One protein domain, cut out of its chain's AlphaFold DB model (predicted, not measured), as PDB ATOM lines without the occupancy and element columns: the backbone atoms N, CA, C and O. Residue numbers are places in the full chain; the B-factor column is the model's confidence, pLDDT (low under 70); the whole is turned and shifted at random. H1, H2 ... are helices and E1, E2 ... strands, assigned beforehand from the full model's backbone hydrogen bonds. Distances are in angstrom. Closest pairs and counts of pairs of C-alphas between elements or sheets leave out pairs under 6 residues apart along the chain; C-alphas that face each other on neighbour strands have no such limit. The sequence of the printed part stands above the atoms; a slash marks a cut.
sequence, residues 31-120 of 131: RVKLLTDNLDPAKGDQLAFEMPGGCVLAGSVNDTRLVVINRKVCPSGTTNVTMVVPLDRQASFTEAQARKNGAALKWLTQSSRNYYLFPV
ATOM      1  N   ARG A  31      -0.643  30.568  -9.044       93.19
ATOM      2  CA  ARG A  31      -0.167  31.869  -9.536       93.19
ATOM      3  C   ARG A  31       0.053  32.812  -8.362       93.19
ATOM      4  O   ARG A  31      -0.857  32.978  -7.558       93.19
ATOM      5  N   VAL A  32       1.211  33.455  -8.298       94.81
ATOM      6  CA  VAL A  32       1.553  34.413  -7.242       94.81
ATOM      7  C   VAL A  32       2.281  35.632  -7.805       94.81
ATOM      8  O   VAL A  32       2.971  35.544  -8.825       94.81
ATOM      9  N   LYS A  33       2.132  36.778  -7.141       95.31
ATOM     10  CA  LYS A  33       2.754  38.041  -7.552       95.31
ATOM     11  C   LYS A  33       3.774  38.501  -6.519       95.31
ATOM     12  O   LYS A  33       3.431  38.665  -5.355       95.31
ATOM     13  N   LEU A  34       5.008  38.748  -6.944       95.62
ATOM     14  CA  LEU A  34       6.049  39.325  -6.097       95.62
ATOM     15  C   LEU A  34       5.654  40.744  -5.659       95.62
ATOM     16  O   LEU A  34       5.299  41.580  -6.496       95.62
ATOM     17  N   LEU A  35       5.730  41.006  -4.354       94.94
ATOM     18  CA  LEU A  35       5.354  42.293  -3.764       94.94
ATOM     19  C   LEU A  35       6.509  43.295  -3.688       94.94
ATOM     20  O   LEU A  35       6.259  44.494  -3.647       94.94
ATOM     21  N   THR A  36       7.758  42.829  -3.695       84.75
ATOM     22  CA  THR A  36       8.927  43.719  -3.676       84.75
ATOM     23  C   THR A  36       9.255  44.275  -5.062       84.75
ATOM     24  O   THR A  36       8.930  43.679  -6.094       84.75
ATOM     25  N   ASP A  37       9.924  45.427  -5.066       80.88
ATOM     26  CA  ASP A  37      10.485  46.059  -6.257       80.88
ATOM     27  C   ASP A  37      11.872  45.509  -6.622       80.88
ATOM     28  O   ASP A  37      12.327  45.728  -7.745       80.88
ATOM     29  N   ASN A  38      12.530  44.764  -5.721       82.06
ATOM     30  CA  ASN A  38      13.796  44.101  -6.033       82.06
ATOM     31  C   ASN A  38      13.556  42.909  -6.975       82.06
ATOM     32  O   ASN A  38      13.080  41.854  -6.553       82.06
ATOM     33  N   LEU A  39      13.884  43.096  -8.254       78.12
ATOM     34  CA  LEU A  39      13.721  42.081  -9.296       78.12
ATOM     35  C   LEU A  39      14.919  41.129  -9.423       78.12
ATOM     36  O   LEU A  39      14.793  40.128 -10.125       78.12
ATOM     37  N   ASP A  40      16.039  41.402  -8.748       87.75
ATOM     38  CA  ASP A  40      17.206  40.512  -8.721       87.75
ATOM     39  C   ASP A  40      17.652  40.219  -7.279       87.75
ATOM     40  O   ASP A  40      18.694  40.688  -6.820       87.75
ATOM     41  N   PRO A  41      16.827  39.484  -6.517       91.38
ATOM     42  CA  PRO A  41      17.109  39.200  -5.121       91.38
ATOM     43  C   PRO A  41      18.233  38.169  -4.966       91.38
ATOM     44  O   PRO A  41      18.327  37.191  -5.720       91.38
ATOM     45  N   ALA A  42      19.069  38.391  -3.956       93.50
ATOM     46  CA  ALA A  42      20.223  37.572  -3.613       93.50
ATOM     47  C   ALA A  42      19.879  36.526  -2.543       93.50
ATOM     48  O   ALA A  42      18.833  36.574  -1.897       93.50
ATOM     49  N   LYS A  43      20.785  35.564  -2.330       95.56
ATOM     50  CA  LYS A  43      20.666  34.577  -1.248       95.56
ATOM     51  C   LYS A  43      20.436  35.277   0.095       95.56
ATOM     52  O   LYS A  43      21.190  36.169   0.469       95.56
ATOM     53  N   GLY A  44      19.453  34.794   0.848       94.62
ATOM     54  CA  GLY A  44      19.097  35.319   2.165       94.62
ATOM     55  C   GLY A  44      18.069  36.450   2.127       94.62
ATOM     56  O   GLY A  44      17.462  36.724   3.165       94.62
ATOM     57  N   ASP A  45      17.807  37.040   0.956       95.38
ATOM     58  CA  ASP A  45      16.780  38.069   0.816       95.38
ATOM     59  C   ASP A  45      15.410  37.517   1.214       95.38
ATOM     60  O   ASP A  45      15.029  36.398   0.856       95.38
ATOM     61  N   GLN A  46      14.662  38.332   1.956       95.69
ATOM     62  CA  GLN A  46      13.283  38.045   2.325       95.69
ATOM     63  C   GLN A  46      12.355  38.576   1.243       95.69
ATOM     64  O   GLN A  46      12.385  39.761   0.907       95.69
ATOM     65  N   LEU A  47      11.503  37.701   0.725       96.00
ATOM     66  CA  LEU A  47      10.551  38.035  -0.321       96.00
ATOM     67  C   LEU A  47       9.137  37.716   0.136       96.00
ATOM     68  O   LEU A  47       8.893  36.777   0.895       96.00
ATOM     69  N   ALA A  48       8.205  38.516  -0.369       95.88
ATOM     70  CA  ALA A  48       6.788  38.342  -0.138       95.88
ATOM     71  C   ALA A  48       6.047  38.217  -1.466       95.88
ATOM     72  O   ALA A  48       6.329  38.946  -2.423       95.88
ATOM     73  N   PHE A  49       5.081  37.308  -1.505       96.19
ATOM     74  CA  PHE A  49       4.240  37.063  -2.664       96.19
ATOM     75  C   PHE A  49       2.772  37.154  -2.285       96.19
ATOM     76  O   PHE A  49       2.347  36.589  -1.281       96.19
ATOM     77  N   GLU A  50       1.984  37.817  -3.113       96.06
ATOM     78  CA  GLU A  50       0.535  37.845  -2.994       96.06
ATOM     79  C   GLU A  50      -0.087  36.683  -3.769       96.06
ATOM     80  O   GLU A  50       0.220  36.445  -4.943       96.06
ATOM     81  N   MET A  51      -0.981  35.967  -3.094       92.56
ATOM     82  CA  MET A  51      -1.854  34.967  -3.691       92.56
ATOM     83  C   MET A  51      -3.183  35.588  -4.144       92.56
ATOM     84  O   MET A  51      -3.668  36.549  -3.537       92.56
ATOM     85  N   PRO A  52      -3.866  34.965  -5.121       86.19
ATOM     86  CA  PRO A  52      -5.280  35.209  -5.361       86.19
ATOM     87  C   PRO A  52      -6.073  35.066  -4.054       86.19
ATOM     88  O   PRO A  52      -5.926  34.074  -3.342       86.19
ATOM     89  N   GLY A  53      -6.898  36.063  -3.734       85.25
ATOM     90  CA  GLY A  53      -7.658  36.103  -2.479       85.25
ATOM     91  C   GLY A  53      -6.979  36.853  -1.327       85.25
ATOM     92  O   GLY A  53      -7.532  36.876  -0.232       85.25
ATOM     93  N   GLY A  54      -5.822  37.488  -1.555       88.56
ATOM     94  CA  GLY A  54      -5.240  38.473  -0.632       88.56
ATOM     95  C   GLY A  54      -4.402  37.896   0.513       88.56
ATOM     96  O   GLY A  54      -4.034  38.625   1.431       88.56
ATOM     97  N   CYS A  55      -4.084  36.600   0.483       92.81
ATOM     98  CA  CYS A  55      -3.074  36.040   1.379       92.81
ATOM     99  C   CYS A  55      -1.662  36.414   0.906       92.81
ATOM    100  O   CYS A  55      -1.387  36.428  -0.295       92.81
ATOM    101  N   VAL A  56      -0.753  36.628   1.854       96.19
ATOM    102  CA  VAL A  56       0.665  36.905   1.604       96.19
ATOM    103  C   VAL A  56       1.515  35.720   2.048       96.19
ATOM    104  O   VAL A  56       1.373  35.208   3.157       96.19
ATOM    105  N   LEU A  57       2.413  35.284   1.179       95.19
ATOM    106  CA  LEU A  57       3.414  34.257   1.430       95.19
ATOM    107  C   LEU A  57       4.755  34.933   1.674       95.19
ATOM    108  O   LEU A  57       5.134  35.801   0.895       95.19
ATOM    109  N   ALA A  58       5.470  34.528   2.716       95.31
ATOM    110  CA  ALA A  58       6.786  35.053   3.048       95.31
ATOM    111  C   ALA A  58       7.815  33.923   3.121       95.31
ATOM    112  O   ALA A  58       7.513  32.818   3.589       95.31
ATOM    113  N   GLY A  59       9.023  34.213   2.648       95.12
ATOM    114  CA  GLY A  59      10.124  33.262   2.635       95.12
ATOM    115  C   GLY A  59      11.453  33.890   2.244       95.12
ATOM    116  O   GLY A  59      11.531  35.079   1.939       95.12
ATOM    117  N   SER A  60      12.492  33.059   2.222       96.00
ATOM    118  CA  SER A  60      13.869  33.474   1.941       96.00
ATOM    119  C   SER A  60      14.420  32.844   0.669       96.00
ATOM    120  O   SER A  60      14.157  31.669   0.399       96.00
ATOM    121  N   VAL A  61      15.244  33.589  -0.065       95.88
ATOM    122  CA  VAL A  61      15.973  33.073  -1.232       95.88
ATOM    123  C   VAL A  61      17.103  32.138  -0.796       95.88
ATOM    124  O   VAL A  61      17.923  32.495   0.052       95.88
ATOM    125  N   ASN A  62      17.169  30.950  -1.391       94.50
ATOM    126  CA  ASN A  62      18.237  29.977  -1.168       94.50
ATOM    127  C   ASN A  62      19.350  30.064  -2.239       94.50
ATOM    128  O   ASN A  62      19.301  30.881  -3.159       94.50
ATOM    129  N   ASP A  63      20.344  29.179  -2.138       92.19
ATOM    130  CA  ASP A  63      21.478  29.098  -3.072       92.19
ATOM    131  C   ASP A  63      21.087  28.777  -4.525       92.19
ATOM    132  O   ASP A  63      21.808  29.134  -5.453       92.19
ATOM    133  N   THR A  64      19.939  28.132  -4.745       90.56
ATOM    134  CA  THR A  64      19.461  27.724  -6.075       90.56
ATOM    135  C   THR A  64      18.451  28.704  -6.675       90.56
ATOM    136  O   THR A  64      17.736  28.352  -7.612       90.56
ATOM    137  N   ARG A  65      18.373  29.935  -6.146       91.94
ATOM    138  CA  ARG A  65      17.390  30.958  -6.549       91.94
ATOM    139  C   ARG A  65      15.934  30.480  -6.432       91.94
ATOM    140  O   ARG A  65      15.069  30.863  -7.222       91.94
ATOM    141  N   LEU A  66      15.648  29.663  -5.422       93.56
ATOM    142  CA  LEU A  66      14.292  29.357  -4.979       93.56
ATOM    143  C   LEU A  66      13.968  30.200  -3.753       93.56
ATOM    144  O   LEU A  66      14.785  30.319  -2.839       93.56
ATOM    145  N   VAL A  67      12.751  30.723  -3.689       94.69
ATOM    146  CA  VAL A  67      12.214  31.240  -2.433       94.69
ATOM    147  C   VAL A  67      11.578  30.090  -1.682       94.69
ATOM    148  O   VAL A  67      10.584  29.529  -2.142       94.69
ATOM    149  N   VAL A  68      12.137  29.755  -0.525       94.44
ATOM    150  CA  VAL A  68      11.538  28.786   0.392       94.44
ATOM    151  C   VAL A  68      10.539  29.534   1.265       94.44
ATOM    152  O   VAL A  68      10.921  30.310   2.142       94.44
ATOM    153  N   ILE A  69       9.256  29.328   0.988       94.69
ATOM    154  CA  ILE A  69       8.145  29.921   1.726       94.69
ATOM    155  C   ILE A  69       7.902  29.092   2.979       94.69
ATOM    156  O   ILE A  69       7.547  27.917   2.880       94.69
ATOM    157  N   ASN A  70       8.045  29.729   4.138       93.12
ATOM    158  CA  ASN A  70       7.811  29.108   5.439       93.12
ATOM    159  C   ASN A  70       6.579  29.665   6.170       93.12
ATOM    160  O   ASN A  70       6.140  29.102   7.176       93.12
ATOM    161  N   ARG A  71       5.996  30.763   5.672       92.94
ATOM    162  CA  ARG A  71       4.877  31.449   6.324       92.94
ATOM    163  C   ARG A  71       3.832  31.916   5.317       92.94
ATOM    164  O   ARG A  71       4.155  32.554   4.318       92.94
ATOM    165  N   LYS A  72       2.561  31.659   5.625       92.56
ATOM    166  CA  LYS A  72       1.388  32.201   4.929       92.56
ATOM    167  C   LYS A  72       0.575  33.051   5.899       92.56
ATOM    168  O   LYS A  72       0.232  32.588   6.982       92.56
ATOM    169  N   VAL A  73       0.251  34.276   5.514       93.44
ATOM    170  CA  VAL A  73      -0.547  35.224   6.295       93.44
ATOM    171  C   VAL A  73      -1.814  35.540   5.513       93.44
ATOM    172  O   VAL A  73      -1.754  36.079   4.414       93.44
ATOM    173  N   CYS A  74      -2.963  35.194   6.076       91.62
ATOM    174  CA  CYS A  74      -4.284  35.484   5.531       91.62
ATOM    175  C   CYS A  74      -5.088  36.308   6.553       91.62
ATOM    176  O   CYS A  74      -4.748  36.298   7.739       91.62
ATOM    177  N   PRO A  75      -6.199  36.960   6.157       89.50
ATOM    178  CA  PRO A  75      -7.078  37.657   7.104       89.50
ATOM    179  C   PRO A  75      -7.598  36.766   8.243       89.50
ATOM    180  O   PRO A  75      -7.816  37.237   9.352       89.50
ATOM    181  N   SER A  76      -7.765  35.466   7.981       88.19
ATOM    182  CA  SER A  76      -8.196  34.470   8.967       88.19
ATOM    183  C   SER A  76      -7.096  34.021   9.933       88.19
ATOM    184  O   SER A  76      -7.400  33.349  10.917       88.19
ATOM    185  N   GLY A  77      -5.829  34.353   9.669       87.69
ATOM    186  CA  GLY A  77      -4.709  33.977  10.525       87.69
ATOM    187  C   GLY A  77      -3.400  33.726   9.778       87.69
ATOM    188  O   GLY A  77      -3.304  33.798   8.553       87.69
ATOM    189  N   THR A  78      -2.364  33.420  10.557       90.25
ATOM    190  CA  THR A  78      -1.042  33.022  10.059       90.25
ATOM    191  C   THR A  78      -0.872  31.512  10.180       90.25
ATOM    192  O   THR A  78      -1.260  30.927  11.189       90.25
ATOM    193  N   THR A  79      -0.238  30.888   9.192       88.75
ATOM    194  CA  THR A  79       0.107  29.463   9.225       88.75
ATOM    195  C   THR A  79       1.526  29.234   8.725       88.75
ATOM    196  O   THR A  79       1.978  29.900   7.791       88.75
ATOM    197  N   ASN A  80       2.214  28.271   9.336       89.06
ATOM    198  CA  ASN A  80       3.483  27.762   8.829       89.06
ATOM    199  C   ASN A  80       3.212  26.797   7.675       89.06
ATOM    200  O   ASN A  80       2.253  26.026   7.712       89.06
ATOM    201  N   VAL A  81       4.029  26.876   6.638       86.38
ATOM    202  CA  VAL A  81       3.882  26.100   5.401       86.38
ATOM    203  C   VAL A  81       5.265  25.743   4.876       86.38
ATOM    204  O   VAL A  81       6.235  26.361   5.289       86.38
ATOM    205  N   THR A  82       5.352  24.814   3.932       88.00
ATOM    206  CA  THR A  82       6.580  24.589   3.165       88.00
ATOM    207  C   THR A  82       6.192  24.570   1.697       88.00
ATOM    208  O   THR A  82       5.482  23.675   1.249       88.00
ATOM    209  N   MET A  83       6.572  25.610   0.962       90.25
ATOM    210  CA  MET A  83       6.296  25.768  -0.471       90.25
ATOM    211  C   MET A  83       7.474  26.473  -1.136       90.25
ATOM    212  O   MET A  83       8.276  27.109  -0.448       90.25
ATOM    213  N   VAL A  84       7.591  26.391  -2.462       93.12
ATOM    214  CA  VAL A  84       8.716  27.013  -3.175       93.12
ATOM    215  C   VAL A  84       8.262  27.870  -4.345       93.12
ATOM    216  O   VAL A  84       7.340  27.516  -5.075       93.12
ATOM    217  N   VAL A  85       8.938  28.999  -4.549       94.50
ATOM    218  CA  VAL A  85       8.788  29.828  -5.751       94.50
ATOM    219  C   VAL A  85      10.134  29.878  -6.473       94.50
ATOM    220  O   VAL A  85      11.065  30.501  -5.959       94.50
ATOM    221  N   PRO A  86      10.282  29.243  -7.646       93.88
ATOM    222  CA  PRO A  86      11.454  29.437  -8.487       93.88
ATOM    223  C   PRO A  86      11.507  30.876  -8.997       93.88
ATOM    224  O   PRO A  86      10.561  31.344  -9.632       93.88
ATOM    225  N   LEU A  87      12.612  31.576  -8.732       92.06
ATOM    226  CA  LEU A  87      12.836  32.917  -9.280       92.06
ATOM    227  C   LEU A  87      13.245  32.868 -10.755       92.06
ATOM    228  O   LEU A  87      13.061  33.844 -11.480       92.06
ATOM    229  N   ASP A  88      13.753  31.724 -11.221       90.25
ATOM    230  CA  ASP A  88      13.845  31.466 -12.652       90.25
ATOM    231  C   ASP A  88      12.439  31.252 -13.229       90.25
ATOM    232  O   ASP A  88      11.734  30.274 -12.954       90.25
ATOM    233  N   ARG A  89      12.036  32.198 -14.073       89.00
ATOM    234  CA  ARG A  89      10.717  32.229 -14.697       89.00
ATOM    235  C   ARG A  89      10.526  31.106 -15.708       89.00
ATOM    236  O   ARG A  89       9.373  30.774 -15.992       89.00
ATOM    237  N   GLN A  90      11.599  30.497 -16.220       91.00
ATOM    238  CA  GLN A  90      11.516  29.396 -17.177       91.00
ATOM    239  C   GLN A  90      10.676  28.239 -16.625       91.00
ATOM    240  O   GLN A  90       9.837  27.705 -17.347       91.00
ATOM    241  N   ALA A  91      10.804  27.917 -15.332       88.00
ATOM    242  CA  ALA A  91       9.977  26.898 -14.685       88.00
ATOM    243  C   ALA A  91       8.478  27.243 -14.752       88.00
ATOM    244  O   ALA A  91       7.649  26.396 -15.083       88.00
ATOM    245  N   SER A  92       8.129  28.513 -14.517       89.31
ATOM    246  CA  SER A  92       6.737  28.971 -14.598       89.31
ATOM    247  C   SER A  92       6.184  28.895 -16.029       89.31
ATOM    248  O   SER A  92       5.030  28.509 -16.231       89.31
ATOM    249  N   PHE A  93       7.000  29.233 -17.032       92.81
ATOM    250  CA  PHE A  93       6.624  29.126 -18.447       92.81
ATOM    251  C   PHE A  93       6.474  27.675 -18.910       92.81
ATOM    252  O   PHE A  93       5.536  27.379 -19.655       92.81
ATOM    253  N   THR A  94       7.371  26.781 -18.488       92.12
ATOM    254  CA  THR A  94       7.291  25.345 -18.788       92.12
ATOM    255  C   THR A  94       6.002  24.751 -18.229       92.12
ATOM    256  O   THR A  94       5.284  24.070 -18.960       92.12
ATOM    257  N   GLU A  95       5.644  25.082 -16.986       89.12
ATOM    258  CA  GLU A  95       4.409  24.595 -16.359       89.12
ATOM    259  C   GLU A  95       3.153  25.067 -17.109       89.12
ATOM    260  O   GLU A  95       2.260  24.276 -17.428       89.12
ATOM    261  N   ALA A  96       3.087  26.356 -17.461       89.69
ATOM    262  CA  ALA A  96       1.953  26.897 -18.208       89.69
ATOM    263  C   ALA A  96       1.799  26.248 -19.598       89.69
ATOM    264  O   ALA A  96       0.673  25.993 -20.041       89.69
ATOM    265  N   GLN A  97       2.919  25.957 -20.274       93.19
ATOM    266  CA  GLN A  97       2.936  25.245 -21.557       93.19
ATOM    267  C   GLN A  97       2.498  23.787 -21.413       93.19
ATOM    268  O   GLN A  97       1.639  23.342 -22.177       93.19
ATOM    269  N   ALA A  98       3.025  23.061 -20.422       91.75
ATOM    270  CA  ALA A  98       2.673  21.665 -20.160       91.75
ATOM    271  C   ALA A  98       1.165  21.499 -19.911       91.75
ATOM    272  O   ALA A  98       0.537  20.576 -20.431       91.75
ATOM    273  N   ARG A  99       0.554  22.463 -19.209       90.12
ATOM    274  CA  ARG A  99      -0.897  22.518 -18.966       90.12
ATOM    275  C   ARG A  99      -1.723  23.058 -20.137       90.12
ATOM    276  O   ARG A  99      -2.936  23.196 -19.997       90.12
ATOM    277  N   LYS A 100      -1.101  23.410 -21.270       91.88
ATOM    278  CA  LYS A 100      -1.745  24.066 -22.427       91.88
ATOM    279  C   LYS A 100      -2.575  25.298 -22.025       91.88
ATOM    280  O   LYS A 100      -3.632  25.570 -22.594       91.88
ATOM    281  N   ASN A 101      -2.105  26.060 -21.035       90.19
ATOM    282  CA  ASN A 101      -2.851  27.168 -20.445       90.19
ATOM    283  C   ASN A 101      -2.395  28.521 -21.019       90.19
ATOM    284  O   ASN A 101      -1.531  29.206 -20.465       90.19
ATOM    285  N   GLY A 102      -3.011  28.936 -22.130       90.38
ATOM    286  CA  GLY A 102      -2.694  30.209 -22.792       90.38
ATOM    287  C   GLY A 102      -2.942  31.449 -21.920       90.38
ATOM    288  O   GLY A 102      -2.211  32.435 -22.021       90.38
ATOM    289  N   ALA A 103      -3.924  31.401 -21.014       91.75
ATOM    290  CA  ALA A 103      -4.200  32.500 -20.090       91.75
ATOM    291  C   ALA A 103      -3.089  32.657 -19.039       91.75
ATOM    292  O   ALA A 103      -2.703  33.781 -18.718       91.75
ATOM    293  N   ALA A 104      -2.544  31.545 -18.538       91.06
ATOM    294  CA  ALA A 104      -1.392  31.563 -17.643       91.06
ATOM    295  C   ALA A 104      -0.144  32.123 -18.331       91.06
ATOM    296  O   ALA A 104       0.521  32.984 -17.760       91.06
ATOM    297  N   LEU A 105       0.126  31.708 -19.573       92.88
ATOM    298  CA  LEU A 105       1.240  32.248 -20.359       92.88
ATOM    299  C   LEU A 105       1.118  33.760 -20.552       92.88
ATOM    300  O   LEU A 105       2.069  34.492 -20.285       92.88
ATOM    301  N   LYS A 106      -0.068  34.239 -20.943       94.50
ATOM    302  CA  LYS A 106      -0.329  35.675 -21.094       94.50
ATOM    303  C   LYS A 106      -0.168  36.432 -19.774       94.50
ATOM    304  O   LYS A 106       0.389  37.521 -19.752       94.50
ATOM    305  N   TRP A 107      -0.642  35.870 -18.667       94.12
ATOM    306  CA  TRP A 107      -0.481  36.486 -17.351       94.12
ATOM    307  C   TRP A 107       0.993  36.575 -16.934       94.12
ATOM    308  O   TRP A 107       1.425  37.617 -16.445       94.12
ATOM    309  N   LEU A 108       1.790  35.530 -17.181       94.31
ATOM    310  CA  LEU A 108       3.233  35.572 -16.947       94.31
ATOM    311  C   LEU A 108       3.893  36.677 -17.791       94.31
ATOM    312  O   LEU A 108       4.714  37.427 -17.274       94.31
ATOM    313  N   THR A 109       3.528  36.863 -19.059       94.12
ATOM    314  CA  THR A 109       4.161  37.909 -19.890       94.12
ATOM    315  C   THR A 109       3.753  39.336 -19.518       94.12
ATOM    316  O   THR A 109       4.525  40.260 -19.758       94.12
ATOM    317  N   GLN A 110       2.594  39.537 -18.884       94.75
ATOM    318  CA  GLN A 110       2.119  40.864 -18.467       94.75
ATOM    319  C   GLN A 110       2.982  41.537 -17.388       94.75
ATOM    320  O   GLN A 110       2.924  42.757 -17.245       94.75
ATOM    321  N   SER A 111       3.755  40.780 -16.602       92.12
ATOM    322  CA  SER A 111       4.631  41.352 -15.576       92.12
ATOM    323  C   SER A 111       5.810  40.442 -15.245       92.12
ATOM    324  O   SER A 111       5.651  39.232 -15.089       92.12
ATOM    325  N   SER A 112       6.983  41.038 -15.019       90.88
ATOM    326  CA  SER A 112       8.160  40.353 -14.461       90.88
ATOM    327  C   SER A 112       7.973  39.890 -13.012       90.88
ATOM    328  O   SER A 112       8.794  39.137 -12.500       90.88
ATOM    329  N   ARG A 113       6.885  40.308 -12.350       93.19
ATOM    330  CA  ARG A 113       6.561  39.941 -10.965       93.19
ATOM    331  C   ARG A 113       5.639  38.732 -10.842       93.19
ATOM    332  O   ARG A 113       5.304  38.350  -9.728       93.19
ATOM    333  N   ASN A 114       5.211  38.153 -11.957       94.06
ATOM    334  CA  ASN A 114       4.278  37.032 -11.978       94.06
ATOM    335  C   ASN A 114       5.040  35.701 -12.050       94.06
ATOM    336  O   ASN A 114       5.834  35.495 -12.979       94.06
ATOM    337  N   TYR A 115       4.759  34.815 -11.087       94.06
ATOM    338  CA  TYR A 115       5.411  33.517 -10.881       94.06
ATOM    339  C   TYR A 115       4.397  32.413 -10.552       94.06
ATOM    340  O   TYR A 115       3.248  32.684 -10.194       94.06
ATOM    341  N   TYR A 116       4.846  31.161 -10.616       94.00
ATOM    342  CA  TYR A 116       4.177  30.039  -9.967       94.00
ATOM    343  C   TYR A 116       4.836  29.684  -8.630       94.00
ATOM    344  O   TYR A 116       6.052  29.552  -8.526       94.00
ATOM    345  N   LEU A 117       3.995  29.501  -7.619       92.69
ATOM    346  CA  LEU A 117       4.288  28.809  -6.376       92.69
ATOM    347  C   LEU A 117       4.048  27.324  -6.597       92.69
ATOM    348  O   LEU A 117       2.944  26.940  -6.975       92.69
ATOM    349  N   PHE A 118       5.045  26.500  -6.325       88.56
ATOM    350  CA  PHE A 118       4.935  25.059  -6.429       88.56
ATOM    351  C   PHE A 118       4.781  24.470  -5.028       88.56
ATOM    352  O   PHE A 118       5.514  24.863  -4.107       88.56
ATOM    353  N   PRO A 119       3.836  23.541  -4.841       79.31
ATOM    354  CA  PRO A 119       3.845  22.739  -3.639       79.31
ATOM    355  C   PRO A 119       5.113  21.895  -3.624       79.31
ATOM    356  O   PRO A 119       5.484  21.295  -4.631       79.31
ATOM    357  N   VAL A 120       5.784  21.864  -2.481       77.44
ATOM    358  CA  VAL A 120       6.689  20.756  -2.191       77.44
ATOM    359  C   VAL A 120       5.883  19.729  -1.425       77.44
ATOM    360  O   VAL A 120       5.028  20.094  -0.613       77.44
TER     361      VAL A 120
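This is residues 31 to 120 of the 131 residues of an uncharacterized protein of Pseudomonas floridensis (UniProt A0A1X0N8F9). A small closed barrel of six antiparallel strands has a helical hairpin, H1 and H2, packed on its outside at E6. E1 to E5 form a meander, each strand the antiparallel neighbour of the one before, and E6 closes the ring between E5 and E1. The printed part has 90 residues with six named strands and two named helices, in the order E1 E2 E3 E4 E5 H1 H2 E6; the class is mixed, helices and strands. The whole is compact, with a radius of gyration of the C-alphas of 12.7 A and spans of 33 by 31 by 25 A.

E1, residues 31 to 34, and E2, residues 46 to 50, form a hairpin, with N 33 and O 50 within hydrogen-bond range at 2.9 A. E2 and E3, residues 56 to 61, form a hairpin, with N 49 and O 57 at 2.8 A. E3 and E4, residues 66 to 74, form another, with N 58 and O 71 at 2.9 A. E4 and E5, residues 77 to 86, form a fourth, with N 69 and O 83 at 2.8 A. H1, residues 89 to 98, and H2, residues 102 to 110, touch at a shallow tilt of 17 degrees, opposite ways; their closest C-alphas, Ala 96 and Ala 104, are 5.8 A apart. E6, residues 114 to 119, pairs with E5 through N 118 and O 84, 2.8 A, and with E1 through N 32 and O 115, 2.9 A. Both helices are on the barrel, outside it; the closest C-alphas of H1 and E6, Ser 92 and Tyr 116, are 5.4 A apart. In H1 and H2 every O i to N i+4 pair is within hydrogen-bond range.

E1 begins at C-alpha 31, (-0.167, 31.869, -9.536). E4 is 22.2 A long and bends by 62 degrees at residue 70; E5 is 25.4 A long and bends by 70 degrees at residue 80. H1 is 14.4 A long, and E6 ends at C-alpha 119, (3.845, 22.739, -3.639).

The C-alphas farthest apart, Gly 77 and Lys 100, are 34.5 A apart. The printed part has no cut; the link E1 to E2, 11 residues, is long. No printed residue is under 70 in pLDDT.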